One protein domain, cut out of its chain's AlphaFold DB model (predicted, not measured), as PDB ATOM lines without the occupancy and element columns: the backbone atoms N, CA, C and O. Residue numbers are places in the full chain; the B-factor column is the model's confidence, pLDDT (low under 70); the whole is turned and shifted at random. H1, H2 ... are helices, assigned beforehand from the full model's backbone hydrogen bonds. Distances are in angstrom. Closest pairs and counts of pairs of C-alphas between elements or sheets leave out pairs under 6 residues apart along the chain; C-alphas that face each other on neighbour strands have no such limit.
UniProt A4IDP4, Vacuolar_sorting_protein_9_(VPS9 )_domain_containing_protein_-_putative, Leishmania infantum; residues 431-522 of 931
ATOM      1  N   VAL A 431     145.497 109.189 108.031       63.54
ATOM      2  CA  VAL A 431     145.793 110.620 107.916       63.54
ATOM      3  C   VAL A 431     144.856 111.339 106.946       63.54
ATOM      4  O   VAL A 431     144.629 112.532 107.131       63.54
ATOM      5  N   ALA A 432     144.277 110.664 105.947       57.99
ATOM      6  CA  ALA A 432     143.173 111.228 105.176       57.99
ATOM      7  C   ALA A 432     141.962 111.449 106.082       57.99
ATOM      8  O   ALA A 432     141.486 112.570 106.121       57.99
ATOM      9  N   ALA A 433     141.533 110.479 106.894       58.52
ATOM     10  CA  ALA A 433     140.396 110.663 107.803       58.52
ATOM     11  C   ALA A 433     140.569 111.878 108.746       58.52
ATOM     12  O   ALA A 433     139.659 112.699 108.863       58.52
ATOM     13  N   ASP A 434     141.758 112.064 109.331       60.27
ATOM     14  CA  ASP A 434     142.093 113.244 110.153       60.27
ATOM     15  C   ASP A 434     142.236 114.561 109.343       60.27
ATOM     16  O   ASP A 434     142.196 115.648 109.921       60.27
ATOM     17  N   ASN A 435     142.411 114.501 108.016       58.05
ATOM     18  CA  ASN A 435     142.500 115.668 107.123       58.05
ATOM     19  C   ASN A 435     141.194 115.983 106.364       58.05
ATOM     20  O   ASN A 435     141.011 117.129 105.950       58.05
ATOM     21  N   GLU A 436     140.321 115.001 106.127       56.88
ATOM     22  CA  GLU A 436     139.232 115.053 105.136       56.88
ATOM     23  C   GLU A 436     137.903 115.565 105.672       56.88
ATOM     24  O   GLU A 436     136.995 115.840 104.887       56.88
ATOM     25  N   ILE A 437     137.832 115.843 106.971       55.23
ATOM     26  CA  ILE A 437     136.964 116.898 107.491       55.23
ATOM     27  C   ILE A 437     137.497 118.229 106.895       55.23
ATOM     28  O   ILE A 437     138.487 118.787 107.372       55.23
ATOM     29  N   PHE A 438     136.959 118.771 105.792       63.57
ATOM     30  CA  PHE A 438     135.625 118.556 105.203       63.57
ATOM     31  C   PHE A 438     135.610 118.594 103.648       63.57
ATOM     32  O   PHE A 438     134.885 119.387 103.040       63.57
ATOM     33  N   TYR A 439     136.417 117.782 102.959       78.85
ATOM     34  CA  TYR A 439     136.531 117.861 101.492       78.85
ATOM     35  C   TYR A 439     135.251 117.413 100.753       78.85
ATOM     36  O   TYR A 439     134.847 118.057  99.788       78.85
ATOM     37  N   SER A 440     134.541 116.405 101.264       81.69
ATOM     38  CA  SER A 440     133.241 115.967 100.726       81.69
ATOM     39  C   SER A 440     132.140 117.034 100.867       81.69
ATOM     40  O   SER A 440     131.324 117.214  99.964       81.69
ATOM     41  N   GLU A 441     132.138 117.811 101.956       85.58
ATOM     42  CA  GLU A 441     131.266 118.990 102.119       85.58
ATOM     43  C   GLU A 441     131.656 120.103 101.138       85.58
ATOM     44  O   GLU A 441     130.774 120.735 100.563       85.58
ATOM     45  N   PHE A 442     132.952 120.326 100.882       89.88
ATOM     46  CA  PHE A 442     133.395 121.253  99.835       89.88
ATOM     47  C   PHE A 442     132.869 120.838  98.450       89.88
ATOM     48  O   PHE A 442     132.309 121.675  97.744       89.88
ATOM     49  N   GLU A 443     132.958 119.561  98.075       88.58
ATOM     50  CA  GLU A 443     132.418 119.057  96.803       88.58
ATOM     51  C   GLU A 443     130.887 119.198  96.739       88.58
ATOM     52  O   GLU A 443     130.343 119.733  95.766       88.58
ATOM     53  N   ARG A 444     130.187 118.853  97.828       89.73
ATOM     54  CA  ARG A 444     128.733 119.043  97.985       89.73
ATOM     55  C   ARG A 444     128.303 120.517  97.916       89.73
ATOM     56  O   ARG A 444     127.180 120.812  97.511       89.73
ATOM     57  N   LEU A 445     129.164 121.453  98.310       90.38
ATOM     58  CA  LEU A 445     128.928 122.896  98.197       90.38
ATOM     59  C   LEU A 445     129.297 123.446  96.810       90.38
ATOM     60  O   LEU A 445     128.651 124.388  96.344       90.38
ATOM     61  N   MET A 446     130.286 122.855  96.135       90.93
ATOM     62  CA  MET A 446     130.695 123.204  94.771       90.93
ATOM     63  C   MET A 446     129.689 122.749  93.706       90.93
ATOM     64  O   MET A 446     129.544 123.433  92.693       90.93
ATOM     65  N   SER A 447     128.934 121.670  93.946       89.77
ATOM     66  CA  SER A 447     127.827 121.246  93.068       89.77
ATOM     67  C   SER A 447     126.628 122.212  93.081       89.77
ATOM     68  O   SER A 447     125.785 122.200  92.180       89.77
ATOM     69  N   LEU A 448     126.535 123.105  94.076       90.07
ATOM     70  CA  LEU A 448     125.467 124.097  94.150       90.07
ATOM     71  C   LEU A 448     125.624 125.154  93.049       90.07
ATOM     72  O   LEU A 448     126.661 125.801  92.935       90.07
ATOM     73  N   ARG A 449     124.536 125.467  92.328       90.96
ATOM     74  CA  ARG A 449     124.521 126.497  91.260       90.96
ATOM     75  C   ARG A 449     125.107 127.862  91.672       90.96
ATOM     76  O   ARG A 449     125.601 128.591  90.818       90.96
ATOM     77  N   CYS A 450     125.083 128.221  92.961       90.34
ATOM     78  CA  CYS A 450     125.702 129.454  93.462       90.34
ATOM     79  C   CYS A 450     127.243 129.437  93.494       90.34
ATOM     80  O   CYS A 450     127.838 130.510  93.511       90.34
ATOM     81  N   ALA A 451     127.885 128.266  93.467       91.09
ATOM     82  CA  ALA A 451     129.337 128.117  93.365       91.09
ATOM     83  C   ALA A 451     129.856 128.192  91.914       91.09
ATOM     84  O   ALA A 451     131.057 128.339  91.707       91.09
ATOM     85  N   GLY A 452     128.983 128.167  90.896       89.81
ATOM     86  CA  GLY A 452     129.383 128.118  89.481       89.81
ATOM     87  C   GLY A 452     130.286 129.271  89.006       89.81
ATOM     88  O   GLY A 452     131.075 129.100  88.078       89.81
ATOM     89  N   SER A 453     130.232 130.438  89.658       92.65
ATOM     90  CA  SER A 453     131.147 131.561  89.394       92.65
ATOM     91  C   SER A 453     132.563 131.320  89.931       92.65
ATOM     92  O   SER A 453     133.533 131.716  89.286       92.65
ATOM     93  N   LEU A 454     132.685 130.651  91.080       94.77
ATOM     94  CA  LEU A 454     133.950 130.215  91.666       94.77
ATOM     95  C   LEU A 454     134.526 129.036  90.874       94.77
ATOM     96  O   LEU A 454     135.674 129.110  90.445       94.77
ATOM     97  N   ALA A 455     133.708 128.013  90.599       92.76
ATOM     98  CA  ALA A 455     134.089 126.853  89.795       92.76
ATOM     99  C   ALA A 455     134.670 127.272  88.437       92.76
ATOM    100  O   ALA A 455     135.761 126.843  88.074       92.76
ATOM    101  N   ARG A 456     134.017 128.211  87.733       93.98
ATOM    102  CA  ARG A 456     134.534 128.767  86.472       93.98
ATOM    103  C   ARG A 456     135.919 129.403  86.626       93.98
ATOM    104  O   ARG A 456     136.776 129.154  85.789       93.98
ATOM    105  N   VAL A 457     136.151 130.198  87.673       95.66
ATOM    106  CA  VAL A 457     137.446 130.869  87.910       95.66
ATOM    107  C   VAL A 457     138.544 129.873  88.303       95.66
ATOM    108  O   VAL A 457     139.689 130.042  87.887       95.66
ATOM    109  N   MET A 458     138.204 128.824  89.056       95.79
ATOM    110  CA  MET A 458     139.128 127.738  89.396       95.79
ATOM    111  C   MET A 458     139.513 126.926  88.156       95.79
ATOM    112  O   MET A 458     140.703 126.752  87.896       95.79
ATOM    113  N   SER A 459     138.534 126.497  87.354       92.81
ATOM    114  CA  SER A 459     138.778 125.755  86.113       92.81
ATOM    115  C   SER A 459     139.537 126.594  85.084       92.81
ATOM    116  O   SER A 459     140.518 126.113  84.533       92.81
ATOM    117  N   GLU A 460     139.180 127.872  84.886       94.49
ATOM    118  CA  GLU A 460     139.921 128.807  84.017       94.49
ATOM    119  C   GLU A 460     141.410 128.867  84.404       94.49
ATOM    120  O   GLU A 460     142.285 128.778  83.542       94.49
ATOM    121  N   TYR A 461     141.713 128.973  85.703       94.09
ATOM    122  CA  TYR A 461     143.087 129.021  86.201       94.09
ATOM    123  C   TYR A 461     143.822 127.682  86.048       94.09
ATOM    124  O   TYR A 461     144.955 127.665  85.564       94.09
ATOM    125  N   VAL A 462     143.200 126.561  86.426       92.95
ATOM    126  CA  VAL A 462     143.811 125.227  86.305       92.95
ATOM    127  C   VAL A 462     144.063 124.890  84.835       92.95
ATOM    128  O   VAL A 462     145.207 124.615  84.473       92.95
ATOM    129  N   SER A 463     143.059 125.026  83.963       92.69
ATOM    130  CA  SER A 463     143.206 124.792  82.525       92.69
ATOM    131  C   SER A 463     144.284 125.685  81.911       92.69
ATOM    132  O   SER A 463     145.121 125.181  81.168       92.69
ATOM    133  N   LYS A 464     144.337 126.984  82.241       92.35
ATOM    134  CA  LYS A 464     145.354 127.902  81.696       92.35
ATOM    135  C   LYS A 464     146.789 127.469  82.018       92.35
ATOM    136  O   LYS A 464     147.662 127.592  81.162       92.35
ATOM    137  N   ASN A 465     147.041 126.961  83.224       91.21
ATOM    138  CA  ASN A 465     148.366 126.465  83.601       91.21
ATOM    139  C   ASN A 465     148.650 125.075  82.992       91.21
ATOM    140  O   ASN A 465     149.725 124.852  82.436       91.21
ATOM    141  N   GLN A 466     147.655 124.183  82.952       88.99
ATOM    142  CA  GLN A 466     147.761 122.878  82.281       88.99
ATOM    143  C   GLN A 466     148.029 122.986  80.766       88.99
ATOM    144  O   GLN A 466     148.774 122.170  80.233       88.99
ATOM    145  N   HIS A 467     147.519 124.011  80.076       84.55
ATOM    146  CA  HIS A 467     147.869 124.285  78.671       84.55
ATOM    147  C   HIS A 467     149.265 124.916  78.507       84.55
ATOM    148  O   HIS A 467     149.866 124.814  77.443       84.55
ATOM    149  N   SER A 468     149.780 125.581  79.545       86.51
ATOM    150  CA  SER A 468     151.097 126.236  79.536       86.51
ATOM    151  C   SER A 468     152.248 125.236  79.716       86.51
ATOM    152  O   SER A 468     153.321 125.411  79.136       86.51
ATOM    153  N   GLN A 469     152.035 124.196  80.538       79.65
ATOM    154  CA  GLN A 469     153.047 123.192  80.924       79.65
ATOM    155  C   GLN A 469     154.340 123.800  81.519       79.65
ATOM    156  O   GLN A 469     155.380 123.149  81.579       79.65
ATOM    157  N   GLN A 470     154.294 125.062  81.967       82.75
ATOM    158  CA  GLN A 470     155.438 125.766  82.546       82.75
ATOM    159  C   GLN A 470     155.466 125.641  84.077       82.75
ATOM    160  O   GLN A 470     154.414 125.727  84.712       82.75
ATOM    161  N   PRO A 471     156.654 125.532  84.698       83.92
ATOM    162  CA  PRO A 471     156.783 125.489  86.150       83.92
ATOM    163  C   PRO A 471     156.389 126.827  86.799       83.92
ATOM    164  O   PRO A 471     157.001 127.872  86.554       83.92
ATOM    165  N   ILE A 472     155.400 126.786  87.691       84.93
ATOM    166  CA  ILE A 472     154.855 127.929  88.432       84.93
ATOM    167  C   ILE A 472     155.781 128.244  89.619       84.93
ATOM    168  O   ILE A 472     155.490 127.971  90.781       84.93
ATOM    169  N   ARG A 473     156.940 128.841  89.321       77.44
ATOM    170  CA  ARG A 473     157.966 129.182  90.328       77.44
ATOM    171  C   ARG A 473     157.596 130.357  91.243       77.44
ATOM    172  O   ARG A 473     158.263 130.560  92.252       77.44
ATOM    173  N   SER A 474     156.581 131.151  90.891       80.23
ATOM    174  CA  SER A 474     156.194 132.368  91.622       80.23
ATOM    175  C   SER A 474     154.859 132.200  92.345       80.23
ATOM    176  O   SER A 474     153.801 132.152  91.714       80.23
ATOM    177  N   SER A 475     154.907 132.199  93.679       89.08
ATOM    178  CA  SER A 475     153.722 132.183  94.543       89.08
ATOM    179  C   SER A 475     152.839 133.423  94.367       89.08
ATOM    180  O   SER A 475     151.634 133.333  94.559       89.08
ATOM    181  N   ALA A 476     153.377 134.567  93.927       91.98
ATOM    182  CA  ALA A 476     152.616 135.815  93.799       91.98
ATOM    183  C   ALA A 476     151.415 135.714  92.834       91.98
ATOM    184  O   ALA A 476     150.368 136.317  93.076       91.98
ATOM    185  N   VAL A 477     151.537 134.935  91.750       90.64
ATOM    186  CA  VAL A 477     150.438 134.721  90.787       90.64
ATOM    187  C   VAL A 477     149.369 133.788  91.365       90.64
ATOM    188  O   VAL A 477     148.178 134.021  91.161       90.64
ATOM    189  N   TYR A 478     149.793 132.762  92.105       92.93
ATOM    190  CA  TYR A 478     148.915 131.827  92.808       92.93
ATOM    191  C   TYR A 478     148.174 132.514  93.967       92.93
ATOM    192  O   TYR A 478     146.947 132.485  94.001       92.93
ATOM    193  N   ASN A 479     148.879 133.237  94.840       92.86
ATOM    194  CA  ASN A 479     148.302 133.945  95.986       92.86
ATOM    195  C   ASN A 479     147.243 134.963  95.542       92.86
ATOM    196  O   ASN A 479     146.129 134.946  96.055       92.86
ATOM    197  N   LYS A 480     147.515 135.756  94.496       93.26
ATOM    198  CA  LYS A 480     146.530 136.683  93.908       93.26
ATOM    199  C   LYS A 480     145.296 135.976  93.320       93.26
ATOM    200  O   LYS A 480     144.202 136.546  93.284       93.26
ATOM    201  N   PHE A 481     145.445 134.741  92.845       94.44
ATOM    202  CA  PHE A 481     144.328 133.902  92.404       94.44
ATOM    203  C   PHE A 481     143.530 133.335  93.598       94.44
ATOM    204  O   PHE A 481     142.298 133.401  93.584       94.44
ATOM    205  N   VAL A 482     144.200 132.859  94.652       94.45
ATOM    206  CA  VAL A 482     143.565 132.387  95.896       94.45
ATOM    207  C   VAL A 482     142.799 133.530  96.572       94.45
ATOM    208  O   VAL A 482     141.629 133.372  96.908       94.45
ATOM    209  N   GLU A 483     143.383 134.727  96.653       94.55
ATOM    210  CA  GLU A 483     142.718 135.956  97.107       94.55
ATOM    211  C   GLU A 483     141.449 136.272  96.302       94.55
ATOM    212  O   GLU A 483     140.408 136.579  96.891       94.55
ATOM    213  N   ARG A 484     141.495 136.157  94.962       95.61
ATOM    214  CA  ARG A 484     140.321 136.331  94.084       95.61
ATOM    215  C   ARG A 484     139.232 135.306  94.416       95.61
ATOM    216  O   ARG A 484     138.065 135.684  94.506       95.61
ATOM    217  N   CYS A 485     139.596 134.045  94.645       96.19
ATOM    218  CA  CYS A 485     138.658 132.992  95.038       96.19
ATOM    219  C   CYS A 485     138.064 133.245  96.433       96.19
ATOM    220  O   CYS A 485     136.847 133.198  96.606       96.19
ATOM    221  N   HIS A 486     138.884 133.632  97.412       95.17
ATOM    222  CA  HIS A 486     138.440 133.979  98.765       95.17
ATOM    223  C   HIS A 486     137.547 135.234  98.775       95.17
ATOM    224  O   HIS A 486     136.629 135.338  99.589       95.17
ATOM    225  N   ALA A 487     137.772 136.186  97.863       94.79
ATOM    226  CA  ALA A 487     136.903 137.343  97.662       94.79
ATOM    227  C   ALA A 487     135.567 136.976  96.992       94.79
ATOM    228  O   ALA A 487     134.549 137.577  97.330       94.79
ATOM    229  N   LEU A 488     135.543 135.997  96.080       94.93
ATOM    230  CA  LEU A 488     134.302 135.458  95.509       94.93
ATOM    231  C   LEU A 488     133.488 134.706  96.569       94.93
ATOM    232  O   LEU A 488     132.311 135.010  96.734       94.93
ATOM    233  N   LEU A 489     134.124 133.837  97.362       94.18
ATOM    234  CA  LEU A 489     133.482 133.123  98.472       94.18
ATOM    235  C   LEU A 489     132.795 134.077  99.457       94.18
ATOM    236  O   LEU A 489     131.594 133.958  99.683       94.18
ATOM    237  N   ARG A 490     133.514 135.090  99.963       93.47
ATOM    238  CA  ARG A 490     132.960 136.121 100.868       93.47
ATOM    239  C   ARG A 490     131.842 136.975 100.243       93.47
ATOM    240  O   ARG A 490     131.158 137.690 100.968       93.47
ATOM    241  N   ARG A 491     131.665 136.938  98.917       93.30
ATOM    242  CA  ARG A 491     130.587 137.623  98.177       93.30
ATOM    243  C   ARG A 491     129.407 136.706  97.839       93.30
ATOM    244  O   ARG A 491     128.453 137.180  97.229       93.30
ATOM    245  N   THR A 492     129.443 135.424  98.205       91.88
ATOM    246  CA  THR A 492     128.400 134.439  97.880       91.88
ATOM    247  C   THR A 492     127.692 133.980  99.161       91.88
ATOM    248  O   THR A 492     128.147 133.029  99.796       91.88
ATOM    249  N   PRO A 493     126.547 134.588  99.548       88.89
ATOM    250  CA  PRO A 493     126.011 134.465 100.907       88.89
ATOM    251  C   PRO A 493     125.717 133.040 101.387       88.89
ATOM    252  O   PRO A 493     125.818 132.783 102.575       88.89
ATOM    253  N   ARG A 494     125.386 132.095 100.494       86.23
ATOM    254  CA  ARG A 494     125.169 130.681 100.872       86.23
ATOM    255  C   ARG A 494     126.459 129.956 101.284       86.23
ATOM    256  O   ARG A 494     126.405 129.069 102.132       86.23
ATOM    257  N   LEU A 495     127.592 130.347 100.701       85.66
ATOM    258  CA  LEU A 495     128.917 129.775 100.966       85.66
ATOM    259  C   LEU A 495     129.620 130.490 102.133       85.66
ATOM    260  O   LEU A 495     130.401 129.870 102.840       85.66
ATOM    261  N   SER A 496     129.303 131.769 102.368       87.58
ATOM    262  CA  SER A 496     129.859 132.590 103.456       87.58
ATOM    263  C   SER A 496     128.902 132.838 104.633       87.58
ATOM    264  O   SER A 496     129.128 133.771 105.399       87.58
ATOM    265  N   ALA A 497     127.809 132.075 104.750       81.69
ATOM    266  CA  ALA A 497     126.809 132.244 105.817       81.69
ATOM    267  C   ALA A 497     127.349 131.913 107.218       81.69
ATOM    268  O   ALA A 497     126.817 132.385 108.218       81.69
ATOM    269  N   ASP A 498     128.375 131.070 107.267       86.30
ATOM    270  CA  ASP A 498     128.978 130.512 108.466       86.30
ATOM    271  C   ASP A 498     130.510 130.529 108.303       86.30
ATOM    272  O   ASP A 498     131.028 130.459 107.184       86.30
ATOM    273  N   ARG A 499     131.229 130.671 109.421       88.06
ATOM    274  CA  ARG A 499     132.692 130.716 109.457       88.06
ATOM    275  C   ARG A 499     133.304 129.345 109.185       88.06
ATOM    276  O   ARG A 499     134.310 129.301 108.487       88.06
ATOM    277  N   GLU A 500     132.732 128.267 109.713       86.71
ATOM    278  CA  GLU A 500     133.255 126.914 109.495       86.71
ATOM    279  C   GLU A 500     133.142 126.550 108.011       86.71
ATOM    280  O   GLU A 500     134.161 126.330 107.357       86.71
ATOM    281  N   ARG A 501     131.948 126.682 107.421       88.83
ATOM    282  CA  ARG A 501     131.723 126.553 105.973       88.83
ATOM    283  C   ARG A 501     132.643 127.439 105.134       88.83
ATOM    284  O   ARG A 501     133.130 126.993 104.096       88.83
ATOM    285  N   LEU A 502     132.897 128.682 105.548       92.49
ATOM    286  CA  LEU A 502     133.808 129.559 104.814       92.49
ATOM    287  C   LEU A 502     135.253 129.031 104.839       92.49
ATOM    288  O   LEU A 502     135.899 129.062 103.794       92.49
ATOM    289  N   THR A 503     135.737 128.519 105.976       90.68
ATOM    290  CA  THR A 503     137.049 127.853 106.067       90.68
ATOM    291  C   THR A 503     137.091 126.618 105.171       90.68
ATOM    292  O   THR A 503     137.993 126.512 104.346       90.68
ATOM    293  N   ILE A 504     136.079 125.744 105.244       90.00
ATOM    294  CA  ILE A 504     135.951 124.533 104.413       90.00
ATOM    295  C   ILE A 504     136.071 124.875 102.924       90.00
ATOM    296  O   ILE A 504     136.853 124.267 102.193       90.00
ATOM    297  N   MET A 505     135.350 125.905 102.476       92.66
ATOM    298  CA  MET A 505     135.409 126.358 101.089       92.66
ATOM    299  C   MET A 505     136.769 126.949 100.693       92.66
ATOM    300  O   MET A 505     137.155 126.851  99.531       92.66
ATOM    301  N   GLN A 506     137.492 127.578 101.621       93.92
ATOM    302  CA  GLN A 506     138.811 128.163 101.361       93.92
ATOM    303  C   GLN A 506     139.910 127.088 101.318       93.92
ATOM    304  O   GLN A 506     140.720 127.077 100.392       93.92
ATOM    305  N   GLU A 507     139.885 126.122 102.239       91.62
ATOM    306  CA  GLU A 507     140.804 124.975 102.227       91.62
ATOM    307  C   GLU A 507     140.533 124.027 101.047       91.62
ATOM    308  O   GLU A 507     141.472 123.506 100.447       91.62
ATOM    309  N   GLY A 508     139.271 123.860 100.634       91.92
ATOM    310  CA  GLY A 508     138.908 123.103  99.433       91.92
ATOM    311  C   GLY A 508     139.429 123.729  98.132       91.92
ATOM    312  O   GLY A 508     139.917 123.011  97.257       91.92
ATOM    313  N   VAL A 509     139.424 125.066  98.019       93.88
ATOM    314  CA  VAL A 509     140.069 125.790  96.902       93.88
ATOM    315  C   VAL A 509     141.579 125.529  96.878       93.88
ATOM    316  O   VAL A 509     142.125 125.238  95.811       93.88
ATOM    317  N   GLU A 510     142.244 125.592  98.037       93.72
ATOM    318  CA  GLU A 510     143.673 125.286  98.185       93.72
ATOM    319  C   GLU A 510     143.976 123.835  97.763       93.72
ATOM    320  O   GLU A 510     144.782 123.621  96.852       93.72
ATOM    321  N   ARG A 511     143.276 122.836  98.330       91.81
ATOM    322  CA  ARG A 511     143.455 121.403  98.016       91.81
ATOM    323  C   ARG A 511     143.177 121.080  96.545       91.81
ATOM    324  O   ARG A 511     144.001 120.406  95.928       91.81
ATOM    325  N   TYR A 512     142.092 121.585  95.953       92.50
ATOM    326  CA  TYR A 512     141.751 121.323  94.546       92.50
ATOM    327  C   TYR A 512     142.838 121.826  93.582       92.50
ATOM    328  O   TYR A 512     143.317 121.081  92.721       92.50
ATOM    329  N   VAL A 513     143.245 123.094  93.722       93.18
ATOM    330  CA  VAL A 513     144.158 123.738  92.763       93.18
ATOM    331  C   VAL A 513     145.580 123.217  92.923       93.18
ATOM    332  O   VAL A 513     146.236 122.934  91.920       93.18
ATOM    333  N   THR A 514     146.046 123.031  94.160       93.23
ATOM    334  CA  THR A 514     147.388 122.491  94.412       93.23
ATOM    335  C   THR A 514     147.513 121.029  93.991       93.23
ATOM    336  O   THR A 514     148.523 120.664  93.398       93.23
ATOM    337  N   SER A 515     146.466 120.213  94.157       91.48
ATOM    338  CA  SER A 515     146.475 118.819  93.693       91.48
ATOM    339  C   SER A 515     146.494 118.708  92.163       91.48
ATOM    340  O   SER A 515     147.316 117.971  91.620       91.48
ATOM    341  N   ARG A 516     145.649 119.465  91.436       92.11
ATOM    342  CA  ARG A 516     145.600 119.406  89.955       92.11
ATOM    343  C   ARG A 516     146.805 120.043  89.255       92.11
ATOM    344  O   ARG A 516     147.043 119.744  88.082       92.11
ATOM    345  N   LEU A 517     147.560 120.901  89.945       93.34
ATOM    346  CA  LEU A 517     148.769 121.548  89.422       93.34
ATOM    347  C   LEU A 517     150.070 121.036  90.061       93.34
ATOM    348  O   LEU A 517     151.120 121.582  89.743       93.34
ATOM    349  N   TYR A 518     150.037 120.002  90.917       93.85
ATOM    350  CA  TYR A 518     151.159 119.588  91.781       93.85
ATOM    351  C   TYR A 518     152.511 119.477  91.049       93.85
ATOM    352  O   TYR A 518     153.495 120.082  91.472       93.85
ATOM    353  N   HIS A 519     152.528 118.816  89.885       91.83
ATOM    354  CA  HIS A 519     153.707 118.641  89.021       91.83
ATOM    355  C   HIS A 519     154.301 119.953  88.457       91.83
ATOM    356  O   HIS A 519     155.419 119.956  87.948       91.83
ATOM    357  N   GLN A 520     153.570 121.071  88.539       91.43
ATOM    358  CA  GLN A 520     153.990 122.408  88.102       91.43
ATOM    359  C   GLN A 520     154.386 123.331  89.268       91.43
ATOM    360  O   GLN A 520     154.969 124.383  89.012       91.43
ATOM    361  N   ILE A 521     154.092 122.969  90.524       92.85
ATOM    362  CA  ILE A 521     154.357 123.792  91.726       92.85
ATOM    363  C   ILE A 521     155.349 123.150  92.705       92.85
ATOM    364  O   ILE A 521     156.131 123.865  93.334       92.85
ATOM    365  N   PHE A 522     155.361 121.822  92.827       92.93
ATOM    366  CA  PHE A 522     156.255 121.085  93.720       92.93
ATOM    367  C   PHE A 522     157.510 120.608  92.976       92.93
ATOM    368  O   PHE A 522     157.442 120.213  91.816       92.93
TER     369      PHE A 522
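Overview. This is residues 431 to 522 of the 931 residues of the protein "Vacuolar_sorting_protein_9_(VPS9 )_domain_containing_protein_-_putative" of Leishmania infantum (UniProt A4IDP4). Three long helices, H3, H4 and H5, form an up-and-down bundle, each running against the one before; H2 crosses H5, and H1, touching no helix, lies farthest out. The printed part has 92 residues with five named helices, H1 to H5, no named strand: all helix, compact, radius of gyration of the C-alphas 13.3 A, spans 37 by 32 by 21 A.

Arrangement. Start at H1, residues 431 to 436. H2, residues 439 to 446, touches H5, residues 499 to 521, about perpendicular at 80 degrees; the closest C-alphas, Phe 442 and Met 505, are 5.6 A apart. H3, residues 449 to 468, and H4, residues 475 to 489, touch as a hairpin, closest at C-alphas 454 and 485, 6.4 A. Every O i to N i+4 pair is within hydrogen-bond range in H1, H2 and H4, 14 of 16 in H3, 17 of 19 in H5.

Along the chain. Find C-alpha 431 at (145.793, 110.620, 107.916). H3 spans 29.0 A, H4 20.6 A, and H5 28.8 A to C-alpha 521 at (154.357, 123.792, 91.726).

Size, cuts and confidence. The printed part has no cut and no long link; residues 431 to 438 have pLDDT under 70.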